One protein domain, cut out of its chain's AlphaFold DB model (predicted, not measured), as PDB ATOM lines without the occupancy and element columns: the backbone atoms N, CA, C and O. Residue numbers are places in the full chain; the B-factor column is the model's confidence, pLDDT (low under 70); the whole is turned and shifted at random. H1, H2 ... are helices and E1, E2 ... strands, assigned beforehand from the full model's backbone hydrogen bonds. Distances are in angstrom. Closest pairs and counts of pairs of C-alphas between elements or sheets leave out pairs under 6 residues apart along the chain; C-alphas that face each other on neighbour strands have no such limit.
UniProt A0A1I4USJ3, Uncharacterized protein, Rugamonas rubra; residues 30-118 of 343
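AT A GLANCE: This is residues 30 to 118 of the 343 residues of an uncharacterized protein of Rugamonas rubra (UniProt A0A1I4USJ3). A small, twisted sheet of five short strands, E1 to E5, forms the middle, with one helix towards each end of the longest axis: H1 only grazes the sheet, and H2 is not on it. The strands make a meander, each the antiparallel neighbour of the one before. The printed part has 89 residues, of which 46 are in named elements, two helices and five strands, in the order H1, E1, E2, E3, E4, E5, H2 along the chain; the class is mixed, helices and strands. It is compact, with a radius of gyration of the C-alphas of 13.0 A and spans of 34 by 29 by 26 A.

IN THESE COORDINATES: H1, residues 30 to 42, begins at C-alpha 30 (-39.324, 27.918, -28.480) and is 18.5 A long. E1 is residues 52 to 54, 7.0 A; E2 60 to 63, 9.8 A; E3 72 to 75, 10.4 A; E4 81 to 84, 9.9 A; and E5 89 to 93, 10.7 A. H2, residues 104 to 116, is 18.4 A long and ends at C-alpha 116 (-20.896, 14.075, -33.006).

HOW THE PARTS SIT: H1 grazes the sheet with its residues 30 to 36; the closest C-alphas of H1 and E1 are those of Arg 33 and Val 52, 6.6 A apart. E1 and E5 are the edge strands. Four hairpins follow one another, with N and O within hydrogen-bond range: N 53 and O 62 at 2.8 A for E1 and E2, N 61 and O 74 at 2.8 A for E2 and E3, N 73 and O 82 at 2.9 A for E3 and E4, N 83 and O 91 at 2.9 A for E4 and E5. The sheet is only just strongly twisted, with C-alphas up to 4.3 A off its best plane. H1 and H2 are apart. In both helices every O i to N i+4 pair is within hydrogen-bond range.

THE WHOLE: The C-alphas farthest apart, those of Lys 44 and Arg 116, are 35.9 A from each other. The printed part has no cut and no long link. The mean pLDDT of the printed part is 89.6; residues 66 to 70, between E2 and E3, are under 70.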
ATOM      1  N   GLY A  30     -38.028  27.261 -28.326       90.19
ATOM      2  CA  GLY A  30     -39.324  27.918 -28.480       90.19
ATOM      3  C   GLY A  30     -40.000  27.564 -29.802       90.19
ATOM      4  O   GLY A  30     -41.176  27.190 -29.795       90.19
ATOM      5  N   SER A  31     -39.256  27.591 -30.909       90.19
ATOM      6  CA  SER A  31     -39.742  27.168 -32.229       90.19
ATOM      7  C   SER A  31     -40.214  25.710 -32.224       90.19
ATOM      8  O   SER A  31     -41.356  25.420 -32.591       90.19
ATOM      9  N   VAL A  32     -39.396  24.791 -31.697       91.06
ATOM     10  CA  VAL A  32     -39.738  23.357 -31.621       91.06
ATOM     11  C   VAL A  32     -41.003  23.126 -30.796       91.06
ATOM     12  O   VAL A  32     -41.907  22.397 -31.211       91.06
ATOM     13  N   ARG A  33     -41.114  23.794 -29.642       93.62
ATOM     14  CA  ARG A  33     -42.318  23.765 -28.804       93.62
ATOM     15  C   ARG A  33     -43.553  24.278 -29.541       93.62
ATOM     16  O   ARG A  33     -44.617  23.678 -29.398       93.62
ATOM     17  N   GLY A  34     -43.420  25.359 -30.309       91.44
ATOM     18  CA  GLY A  34     -44.501  25.944 -31.103       91.44
ATOM     19  C   GLY A  34     -45.001  24.996 -32.192       91.44
ATOM     20  O   GLY A  34     -46.192  24.688 -32.239       91.44
ATOM     21  N   VAL A  35     -44.083  24.457 -33.002       89.88
ATOM     22  CA  VAL A  35     -44.409  23.496 -34.069       89.88
ATOM     23  C   VAL A  35     -45.047  22.233 -33.492       89.88
ATOM     24  O   VAL A  35     -46.039  21.730 -34.026       89.88
ATOM     25  N   LEU A  36     -44.517  21.714 -32.380       89.69
ATOM     26  CA  LEU A  36     -45.097  20.545 -31.732       89.69
ATOM     27  C   LEU A  36     -46.501  20.854 -31.192       89.69
ATOM     28  O   LEU A  36     -47.424  20.085 -31.453       89.69
ATOM     29  N   ALA A  37     -46.705  22.003 -30.538       90.69
ATOM     30  CA  ALA A  37     -48.022  22.421 -30.051       90.69
ATOM     31  C   ALA A  37     -49.072  22.480 -31.165       90.69
ATOM     32  O   ALA A  37     -50.178  21.958 -31.002       90.69
ATOM     33  N   GLU A  38     -48.719  23.063 -32.310       89.38
ATOM     34  CA  GLU A  38     -49.597  23.141 -33.474       89.38
ATOM     35  C   GLU A  38     -49.985  21.745 -33.985       89.38
ATOM     36  O   GLU A  38     -51.172  21.439 -34.147       89.38
ATOM     37  N   ARG A  39     -49.001  20.852 -34.159       87.19
ATOM     38  CA  ARG A  39     -49.236  19.480 -34.640       87.19
ATOM     39  C   ARG A  39     -50.079  18.652 -33.672       87.19
ATOM     40  O   ARG A  39     -50.964  17.915 -34.115       87.19
ATOM     41  N   MET A  40     -49.839  18.772 -32.366       86.62
ATOM     42  CA  MET A  40     -50.620  18.052 -31.355       86.62
ATOM     43  C   MET A  40     -52.057  18.582 -31.286       86.62
ATOM     44  O   MET A  40     -52.998  17.783 -31.256       86.62
ATOM     45  N   ARG A  41     -52.250  19.907 -31.380       87.75
ATOM     46  CA  ARG A  41     -53.577  20.537 -31.468       87.75
ATOM     47  C   ARG A  41     -54.353  20.044 -32.689       87.75
ATOM     48  O   ARG A  41     -55.513  19.661 -32.545       87.75
ATOM     49  N   ALA A  42     -53.721  19.990 -33.862       85.94
ATOM     50  CA  ALA A  42     -54.346  19.485 -35.086       85.94
ATOM     51  C   ALA A  42     -54.841  18.030 -34.943       85.94
ATOM     52  O   ALA A  42     -55.825  17.639 -35.568       85.94
ATOM     53  N   LYS A  43     -54.193  17.234 -34.082       82.12
ATOM     54  CA  LYS A  43     -54.567  15.842 -33.778       82.12
ATOM     55  C   LYS A  43     -55.411  15.681 -32.509       82.12
ATOM     56  O   LYS A  43     -55.718  14.549 -32.148       82.12
ATOM     57  N   LYS A  44     -55.813  16.780 -31.855       85.12
ATOM     58  CA  LYS A  44     -56.563  16.790 -30.582       85.12
ATOM     59  C   LYS A  44     -55.872  16.009 -29.456       85.12
ATOM     60  O   LYS A  44     -56.538  15.413 -28.613       85.12
ATOM     61  N   ILE A  45     -54.543  15.995 -29.443       81.69
ATOM     62  CA  ILE A  45     -53.762  15.335 -28.395       81.69
ATOM     63  C   ILE A  45     -53.370  16.393 -27.351       81.69
ATOM     64  O   ILE A  45     -52.841  17.439 -27.742       81.69
ATOM     65  N   PRO A  46     -53.610  16.156 -26.047       83.19
ATOM     66  CA  PRO A  46     -53.142  17.045 -24.989       83.19
ATOM     67  C   PRO A  46     -51.626  17.241 -25.062       83.19
ATOM     68  O   PRO A  46     -50.872  16.278 -25.180       83.19
ATOM     69  N   PHE A  47     -51.175  18.491 -24.995       87.69
ATOM     70  CA  PHE A  47     -49.759  18.828 -25.067       87.69
ATOM     71  C   PHE A  47     -49.459  20.063 -24.227       87.69
ATOM     72  O   PHE A  47     -50.175  21.060 -24.304       87.69
ATOM     73  N   SER A  48     -48.366  20.002 -23.468       88.94
ATOM     74  CA  SER A  48     -47.797  21.166 -22.799       88.94
ATOM     75  C   SER A  48     -46.456  21.523 -23.442       88.94
ATOM     76  O   SER A  48     -45.550  20.691 -23.407       88.94
ATOM     77  N   PRO A  49     -46.250  22.751 -23.946       87.38
ATOM     78  CA  PRO A  49     -44.939  23.208 -24.418       87.38
ATOM     79  C   PRO A  49     -43.819  23.027 -23.381       87.38
ATOM     80  O   PRO A  49     -42.677  22.731 -23.730       87.38
ATOM     81  N   SER A  50     -44.145  23.139 -22.089       89.25
ATOM     82  CA  SER A  50     -43.182  22.950 -21.001       89.25
ATOM     83  C   SER A  50     -42.728  21.498 -20.819       89.25
ATOM     84  O   SER A  50     -41.826  21.270 -20.022       89.25
ATOM     85  N   SER A  51     -43.300  20.532 -21.543       90.38
ATOM     86  CA  SER A  51     -42.860  19.128 -21.542       90.38
ATOM     87  C   SER A  51     -41.627  18.864 -22.412       90.38
ATOM     88  O   SER A  51     -41.059  17.779 -22.356       90.38
ATOM     89  N   VAL A  52     -41.193  19.838 -23.218       93.44
ATOM     90  CA  VAL A  52     -40.018  19.695 -24.089       93.44
ATOM     91  C   VAL A  52     -38.795  20.333 -23.431       93.44
ATOM     92  O   VAL A  52     -38.863  21.475 -22.957       93.44
ATOM     93  N   ARG A  53     -37.676  19.610 -23.405       93.12
ATOM     94  CA  ARG A  53     -36.379  20.007 -22.842       93.12
ATOM     95  C   ARG A  53     -35.293  19.892 -23.902       93.12
ATOM     96  O   ARG A  53     -35.347  19.013 -24.757       93.12
ATOM     97  N   GLU A  54     -34.287  20.751 -23.823       93.25
ATOM     98  CA  GLU A  54     -33.061  20.539 -24.591       93.25
ATOM     99  C   GLU A  54     -32.285  19.334 -24.062       93.25
ATOM    100  O   GLU A  54     -32.235  19.109 -22.852       93.25
ATOM    101  N   THR A  55     -31.638  18.603 -24.968       94.94
ATOM    102  CA  THR A  55     -30.657  17.570 -24.610       94.94
ATOM    103  C   THR A  55     -29.236  18.111 -24.760       94.94
ATOM    104  O   THR A  55     -29.017  19.231 -25.228       94.94
ATOM    105  N   LEU A  56     -28.226  17.323 -24.399       94.50
ATOM    106  CA  LEU A  56     -26.836  17.648 -24.737       94.50
ATOM    107  C   LEU A  56     -26.493  17.402 -26.207       94.50
ATOM    108  O   LEU A  56     -25.388  17.734 -26.612       94.50
ATOM    109  N   ILE A  57     -27.409  16.864 -27.005       93.88
ATOM    110  CA  ILE A  57     -27.228  16.652 -28.438       93.88
ATOM    111  C   ILE A  57     -27.922  17.802 -29.160       93.88
ATOM    112  O   ILE A  57     -29.134  17.986 -29.051       93.88
ATOM    113  N   GLN A  58     -27.146  18.613 -29.876       92.06
ATOM    114  CA  GLN A  58     -27.679  19.765 -30.599       92.06
ATOM    115  C   GLN A  58     -28.757  19.322 -31.596       92.06
ATOM    116  O   GLN A  58     -28.618  18.282 -32.224       92.06
ATOM    117  N   GLY A  59     -29.858  20.059 -31.709       92.19
ATOM    118  CA  GLY A  59     -30.955  19.720 -32.620       92.19
ATOM    119  C   GLY A  59     -31.799  18.497 -32.233       92.19
ATOM    120  O   GLY A  59     -32.596  18.020 -33.047       92.19
ATOM    121  N   LEU A  60     -31.620  17.970 -31.013       94.81
ATOM    122  CA  LEU A  60     -32.426  16.902 -30.426       94.81
ATOM    123  C   LEU A  60     -32.989  17.350 -29.070       94.81
ATOM    124  O   LEU A  60     -32.263  17.831 -28.195       94.81
ATOM    125  N   TYR A  61     -34.286  17.143 -28.875       95.25
ATOM    126  CA  TYR A  61     -35.028  17.578 -27.694       95.25
ATOM    127  C   TYR A  61     -35.711  16.393 -27.039       95.25
ATOM    128  O   TYR A  61     -36.322  15.577 -27.727       95.25
ATOM    129  N   ARG A  62     -35.657  16.322 -25.710       94.31
ATOM    130  CA  ARG A  62     -36.416  15.338 -24.940       94.31
ATOM    131  C   ARG A  62     -37.833  15.853 -24.742       94.31
ATOM    132  O   ARG A  62     -38.039  17.001 -24.355       94.31
ATOM    133  N   TRP A  63     -38.810  14.994 -24.974       92.12
ATOM    134  CA  TRP A  63     -40.217  15.260 -24.734       92.12
ATOM    135  C   TRP A  63     -40.740  14.353 -23.613       92.12
ATOM    136  O   TRP A  63     -40.842  13.134 -23.751       92.12
ATOM    137  N   GLU A  64     -41.056  14.977 -22.481       88.62
ATOM    138  CA  GLU A  64     -41.482  14.349 -21.230       88.62
ATOM    139  C   GLU A  64     -43.012  14.203 -21.197       88.62
ATOM    140  O   GLU A  64     -43.740  15.144 -20.898       88.62
ATOM    141  N   GLN A  65     -43.527  13.009 -21.491       79.38
ATOM    142  CA  GLN A  65     -44.975  12.746 -21.563       79.38
ATOM    143  C   GLN A  65     -45.646  12.483 -20.203       79.38
ATOM    144  O   GLN A  65     -46.853  12.261 -20.137       79.38
ATOM    145  N   GLY A  66     -44.874  12.503 -19.115       69.94
ATOM    146  CA  GLY A  66     -45.331  12.175 -17.766       69.94
ATOM    147  C   GLY A  66     -44.717  10.886 -17.225       69.94
ATOM    148  O   GLY A  66     -44.006  10.162 -17.921       69.94
ATOM    149  N   ALA A  67     -44.961  10.613 -15.943       63.88
ATOM    150  CA  ALA A  67     -44.420   9.439 -15.268       63.88
ATOM    151  C   ALA A  67     -44.967   8.139 -15.887       63.88
ATOM    152  O   ALA A  67     -46.166   8.015 -16.123       63.88
ATOM    153  N   GLY A  68     -44.088   7.166 -16.138       60.38
ATOM    154  CA  GLY A  68     -44.460   5.857 -16.692       60.38
ATOM    155  C   GLY A  68     -44.690   5.829 -18.206       60.38
ATOM    156  O   GLY A  68     -44.773   4.743 -18.768       60.38
ATOM    157  N   VAL A  69     -44.723   6.987 -18.871       67.25
ATOM    158  CA  VAL A  69     -44.750   7.081 -20.333       67.25
ATOM    159  C   VAL A  69     -43.304   7.146 -20.828       67.25
ATOM    160  O   VAL A  69     -42.515   7.950 -20.329       67.25
ATOM    161  N   GLY A  70     -42.932   6.270 -21.767       68.38
ATOM    162  CA  GLY A  70     -41.563   6.197 -22.294       68.38
ATOM    163  C   GLY A  70     -41.033   7.559 -22.752       68.38
ATOM    164  O   GLY A  70     -41.783   8.391 -23.266       68.38
ATOM    165  N   GLN A  71     -39.732   7.794 -22.556       84.12
ATOM    166  CA  GLN A  71     -39.099   9.041 -22.977       84.12
ATOM    167  C   GLN A  71     -39.089   9.113 -24.505       84.12
ATOM    168  O   GLN A  71     -38.685   8.157 -25.177       84.12
ATOM    169  N   LEU A  72     -39.538  10.245 -25.043       92.38
ATOM    170  CA  LEU A  72     -39.508  10.523 -26.472       92.38
ATOM    171  C   LEU A  72     -38.456  11.581 -26.774       92.38
ATOM    172  O   LEU A  72     -38.197  12.463 -25.957       92.38
ATOM    173  N   TYR A  73     -37.908  11.526 -27.979       95.31
ATOM    174  CA  TYR A  73     -37.014  12.553 -28.492       95.31
ATOM    175  C   TYR A  73     -37.537  13.065 -29.820       95.31
ATOM    176  O   TYR A  73     -38.107  12.303 -30.593       95.31
ATOM    177  N   VAL A  74     -37.359  14.351 -30.081       95.12
ATOM    178  CA  VAL A  74     -37.811  15.013 -31.304       95.12
ATOM    179  C   VAL A  74     -36.696  15.890 -31.852       95.12
ATOM    180  O   VAL A  74     -35.928  16.464 -31.083       95.12
ATOM    181  N   ASN A  75     -36.570  15.956 -33.172       95.12
ATOM    182  CA  ASN A  75     -35.580  16.798 -33.841       95.12
ATOM    183  C   ASN A  75     -36.085  18.237 -34.087       95.12
ATOM    184  O   ASN A  75     -37.285  18.489 -33.975       95.12
ATOM    185  N   ASP A  76     -35.192  19.155 -34.486       93.19
ATOM    186  CA  ASP A  76     -35.525  20.554 -34.845       93.19
ATOM    187  C   ASP A  76     -36.741  20.664 -35.775       93.19
ATOM    188  O   ASP A  76     -37.673  21.425 -35.523       93.19
ATOM    189  N   ALA A  77     -36.741  19.894 -36.867       91.56
ATOM    190  CA  ALA A  77     -37.791  19.959 -37.881       91.56
ATOM    191  C   ALA A  77     -39.114  19.293 -37.450       91.56
ATOM    192  O   ALA A  77     -40.115  19.328 -38.181       91.56
ATOM    193  N   VAL A  78     -39.136  18.642 -36.282       92.56
ATOM    194  CA  VAL A  78     -40.265  17.847 -35.777       92.56
ATOM    195  C   VAL A  78     -40.669  16.755 -36.784       92.56
ATOM    196  O   VAL A  78     -41.811  16.321 -36.852       92.56
ATOM    197  N   THR A  79     -39.759  16.303 -37.640       93.06
ATOM    198  CA  THR A  79     -39.985  15.277 -38.677       93.06
ATOM    199  C   THR A  79     -39.536  13.889 -38.248       93.06
ATOM    200  O   THR A  79     -39.856  12.911 -38.923       93.06
ATOM    201  N   LEU A  80     -38.834  13.796 -37.121       94.75
ATOM    202  CA  LEU A  80     -38.350  12.562 -36.535       94.75
ATOM    203  C   LEU A  80     -38.669  12.546 -35.040       94.75
ATOM    204  O   LEU A  80     -38.282  13.455 -34.308       94.75
ATOM    205  N   ILE A  81     -39.366  11.499 -34.603       94.38
ATOM    206  CA  ILE A  81     -39.611  11.173 -33.199       94.38
ATOM    207  C   ILE A  81     -38.930   9.838 -32.899       94.38
ATOM    208  O   ILE A  81     -39.149   8.854 -33.604       94.38
ATOM    209  N   LEU A  82     -38.117   9.802 -31.850       95.81
ATOM    210  CA  LEU A  82     -37.457   8.599 -31.356       95.81
ATOM    211  C   LEU A  82     -38.165   8.153 -30.085       95.81
ATOM    212  O   LEU A  82     -38.323   8.930 -29.145       95.81
ATOM    213  N   VAL A  83     -38.593   6.900 -30.067       92.75
ATOM    214  CA  VAL A  83     -39.300   6.283 -28.947       92.75
ATOM    215  C   VAL A  83     -38.335   5.359 -28.235       92.75
ATOM    216  O   VAL A  83     -37.590   4.619 -28.885       92.75
ATOM    217  N   THR A  84     -38.363   5.374 -26.907       91.69
ATOM    218  CA  THR A  84     -37.410   4.618 -26.094       91.69
ATOM    219  C   THR A  84     -38.091   3.690 -25.101       91.69
ATOM    220  O   THR A  84     -39.214   3.944 -24.664       91.69
ATOM    221  N   ASP A  85     -37.387   2.627 -24.718       88.81
ATOM    222  CA  ASP A  85     -37.748   1.749 -23.594       88.81
ATOM    223  C   ASP A  85     -37.150   2.228 -22.253       88.81
ATOM    224  O   ASP A  85     -37.195   1.521 -21.249       88.81
ATOM    225  N   GLY A  86     -36.575   3.437 -22.243       86.06
ATOM    226  CA  GLY A  86     -35.821   4.012 -21.130       86.06
ATOM    227  C   GLY A  86     -34.313   3.740 -21.169       86.06
ATOM    228  O   GLY A  86     -33.573   4.442 -20.485       86.06
ATOM    229  N   ASN A  87     -33.844   2.791 -21.987       86.12
ATOM    230  CA  ASN A  87     -32.421   2.459 -22.122       86.12
ATOM    231  C   ASN A  87     -31.887   2.715 -23.533       86.12
ATOM    232  O   ASN A  87     -30.736   3.113 -23.692       86.12
ATOM    233  N   LYS A  88     -32.703   2.476 -24.561       91.81
ATOM    234  CA  LYS A  88     -32.338   2.652 -25.971       91.81
ATOM    235  C   LYS A  88     -33.541   3.068 -26.806       91.81
ATOM    236  O   LYS A  88     -34.692   2.969 -26.379       91.81
ATOM    237  N   ILE A  89     -33.272   3.501 -28.029       94.38
ATOM    238  CA  ILE A  89     -34.295   3.752 -29.037       94.38
ATOM    239  C   ILE A  89     -34.816   2.411 -29.548       94.38
ATOM    240  O   ILE A  89     -34.046   1.548 -29.968       94.38
ATOM    241  N   VAL A  90     -36.136   2.258 -29.530       93.19
ATOM    242  CA  VAL A  90     -36.839   1.047 -29.975       93.19
ATOM    243  C   VAL A  90     -37.714   1.292 -31.199       93.19
ATOM    244  O   VAL A  90     -37.986   0.360 -31.949       93.19
ATOM    245  N   GLU A  91     -38.114   2.539 -31.452       93.25
ATOM    246  CA  GLU A  91     -38.916   2.903 -32.620       93.25
ATOM    247  C   GLU A  91     -38.527   4.294 -33.143       93.25
ATOM    248  O   GLU A  91     -38.221   5.207 -32.376       93.25
ATOM    249  N   TRP A  92     -38.522   4.431 -34.473       95.19
ATOM    250  CA  TRP A  92     -38.238   5.673 -35.192       95.19
ATOM    251  C   TRP A  92     -39.486   6.060 -35.981       95.19
ATOM    252  O   TRP A  92     -39.836   5.414 -36.970       95.19
ATOM    253  N   THR A  93     -40.162   7.114 -35.547       91.56
ATOM    254  CA  THR A  93     -41.434   7.557 -36.114       91.56
ATOM    255  C   THR A  93     -41.229   8.847 -36.903       91.56
ATOM    256  O   THR A  93     -40.600   9.786 -36.426       91.56
ATOM    257  N   GLN A  94     -41.805   8.934 -38.101       92.75
ATOM    258  CA  GLN A  94     -41.842  10.171 -38.884       92.75
ATOM    259  C   GLN A  94     -43.273  10.727 -38.876       92.75
ATOM    260  O   GLN A  94     -44.127  10.198 -39.590       92.75
ATOM    261  N   PRO A  95     -43.582  11.766 -38.075       87.62
ATOM    262  CA  PRO A  95     -44.918  12.359 -37.997       87.62
ATOM    263  C   PRO A  95     -45.204  13.286 -39.195       87.62
ATOM    264  O   PRO A  95     -45.570  14.451 -39.025       87.62
ATOM    265  N   VAL A  96     -45.028  12.765 -40.410       86.06
ATOM    266  CA  VAL A  96     -45.270  13.439 -41.694       86.06
ATOM    267  C   VAL A  96     -46.360  12.705 -42.477       86.06
ATOM    268  O   VAL A  96     -46.796  11.626 -42.080       86.06
ATOM    269  N   ARG A  97     -46.837  13.305 -43.574       84.12
ATOM    270  CA  ARG A  97     -47.919  12.737 -44.395       84.12
ATOM    271  C   ARG A  97     -47.556  11.360 -44.963       84.12
ATOM    272  O   ARG A  97     -48.332  10.430 -44.787       84.12
ATOM    273  N   ASP A  98     -46.374  11.258 -45.570       87.50
ATOM    274  CA  ASP A  98     -45.915  10.077 -46.308       87.50
ATOM    275  C   ASP A  98     -44.554   9.598 -45.759       87.50
ATOM    276  O   ASP A  98     -43.504   9.891 -46.341       87.50
ATOM    277  N   PRO A  99     -44.534   8.922 -44.591       90.31
ATOM    278  CA  PRO A  99     -43.296   8.480 -43.959       90.31
ATOM    279  C   PRO A  99     -42.616   7.387 -44.792       90.31
ATOM    280  O   PRO A  99     -43.224   6.372 -45.119       90.31
ATOM    281  N   GLN A 100     -41.334   7.573 -45.105       92.00
ATOM    282  CA  GLN A 100     -40.542   6.582 -45.844       92.00
ATOM    283  C   GLN A 100     -39.799   5.648 -44.878       92.00
ATOM    284  O   GLN A 100     -39.357   6.120 -43.828       92.00
ATOM    285  N   PRO A 101     -39.579   4.361 -45.197       92.44
ATOM    286  CA  PRO A 101     -38.757   3.484 -44.364       92.44
ATOM    287  C   PRO A 101     -37.376   4.093 -44.049       92.44
ATOM    288  O   PRO A 101     -36.816   4.852 -44.844       92.44
ATOM    289  N   ILE A 102     -36.840   3.789 -42.866       94.62
ATOM    290  CA  ILE A 102     -35.482   4.171 -42.454       94.62
ATOM    291  C   ILE A 102     -34.683   2.877 -42.338       94.62
ATOM    292  O   ILE A 102     -35.029   2.016 -41.526       94.62
ATOM    293  N   SER A 103     -33.652   2.722 -43.168       95.75
ATOM    294  CA  SER A 103     -32.803   1.523 -43.141       95.75
ATOM    295  C   SER A 103     -31.935   1.477 -41.879       95.75
ATOM    296  O   SER A 103     -31.652   2.512 -41.278       95.75
ATOM    297  N   GLU A 104     -31.453   0.295 -41.488       95.19
ATOM    298  CA  GLU A 104     -30.534   0.169 -40.343       95.19
ATOM    299  C   GLU A 104     -29.224   0.945 -40.553       95.19
ATOM    300  O   GLU A 104     -28.716   1.565 -39.620       95.19
ATOM    301  N   ALA A 105     -28.716   0.996 -41.787       95.06
ATOM    302  CA  ALA A 105     -27.541   1.797 -42.130       95.06
ATOM    303  C   ALA A 105     -27.800   3.303 -41.940       95.06
ATOM    304  O   ALA A 105     -26.955   4.024 -41.411       95.06
ATOM    305  N   GLU A 106     -28.989   3.778 -42.319       94.50
ATOM    306  CA  GLU A 106     -29.394   5.170 -42.117       94.50
ATOM    307  C   GLU A 106     -29.561   5.489 -40.626       94.50
ATOM    308  O   GLU A 106     -29.026   6.492 -40.166       94.50
ATOM    309  N   LYS A 107     -30.199   4.606 -39.841       95.25
ATOM    310  CA  LYS A 107     -30.282   4.753 -38.376       95.25
ATOM    311  C   LYS A 107     -28.896   4.830 -37.739       95.25
ATOM    312  O   LYS A 107     -28.645   5.726 -36.939       95.25
ATOM    313  N   SER A 108     -27.985   3.934 -38.121       93.44
ATOM    314  CA  SER A 108     -26.604   3.921 -37.625       93.44
ATOM    315  C   SER A 108     -25.865   5.226 -37.954       93.44
ATOM    316  O   SER A 108     -25.231   5.815 -37.078       93.44
ATOM    317  N   SER A 109     -26.024   5.739 -39.181       92.12
ATOM    318  CA  SER A 109     -25.470   7.039 -39.582       92.12
ATOM    319  C   SER A 109     -26.031   8.185 -38.739       92.12
ATOM    320  O   SER A 109     -25.264   9.015 -38.256       92.12
ATOM    321  N   LEU A 110     -27.351   8.224 -38.522       94.50
ATOM    322  CA  LEU A 110     -28.001   9.266 -37.720       94.50
ATOM    323  C   LEU A 110     -27.546   9.219 -36.256       94.50
ATOM    324  O   LEU A 110     -27.259  10.265 -35.686       94.50
ATOM    325  N   LEU A 111     -27.415   8.031 -35.659       93.69
ATOM    326  CA  LEU A 111     -26.891   7.875 -34.297       93.69
ATOM    327  C   LEU A 111     -25.434   8.347 -34.187       93.69
ATOM    328  O   LEU A 111     -25.084   9.066 -33.254       93.69
ATOM    329  N   SER A 112     -24.594   8.007 -35.168       90.38
ATOM    330  CA  SER A 112     -23.211   8.494 -35.238       90.38
ATOM    331  C   SER A 112     -23.149  10.025 -35.349       90.38
ATOM    332  O   SER A 112     -22.341  10.673 -34.682       90.38
ATOM    333  N   GLU A 113     -24.034  10.634 -36.143       91.38
ATOM    334  CA  GLU A 113     -24.186  12.093 -36.203       91.38
ATOM    335  C   GLU A 113     -24.671  12.695 -34.879       91.38
ATOM    336  O   GLU A 113     -24.138  13.725 -34.474       91.38
ATOM    337  N   MET A 114     -25.608  12.055 -34.172       92.88
ATOM    338  CA  MET A 114     -26.062  12.494 -32.845       92.88
ATOM    339  C   MET A 114     -24.921  12.480 -31.816       92.88
ATOM    340  O   MET A 114     -24.798  13.428 -31.043       92.88
ATOM    341  N   LEU A 115     -24.037  11.472 -31.838       90.25
ATOM    342  CA  LEU A 115     -22.840  11.458 -30.981       90.25
ATOM    343  C   LEU A 115     -21.881  12.603 -31.309       90.25
ATOM    344  O   LEU A 115     -21.370  13.265 -30.408       90.25
ATOM    345  N   ARG A 116     -21.666  12.890 -32.597       89.06
ATOM    346  CA  ARG A 116     -20.896  14.075 -33.006       89.06
ATOM    347  C   ARG A 116     -21.599  15.367 -32.596       89.06
ATOM    348  O   ARG A 116     -20.935  16.354 -32.307       89.06
ATOM    349  N   GLY A 117     -22.927  15.364 -32.518       90.44
ATOM    350  CA  GLY A 117     -23.790  16.467 -32.092       90.44
ATOM    351  C   GLY A 117     -23.735  16.828 -30.606       90.44
ATOM    352  O   GLY A 117     -24.363  17.813 -30.218       90.44
ATOM    353  N   ILE A 118     -22.988  16.092 -29.773       92.62
ATOM    354  CA  ILE A 118     -22.846  16.404 -28.345       92.62
ATOM    355  C   ILE A 118     -22.258  17.819 -28.155       92.62
ATOM    356  O   ILE A 118     -21.312  18.229 -28.837       92.62
TER     357      ILE A 118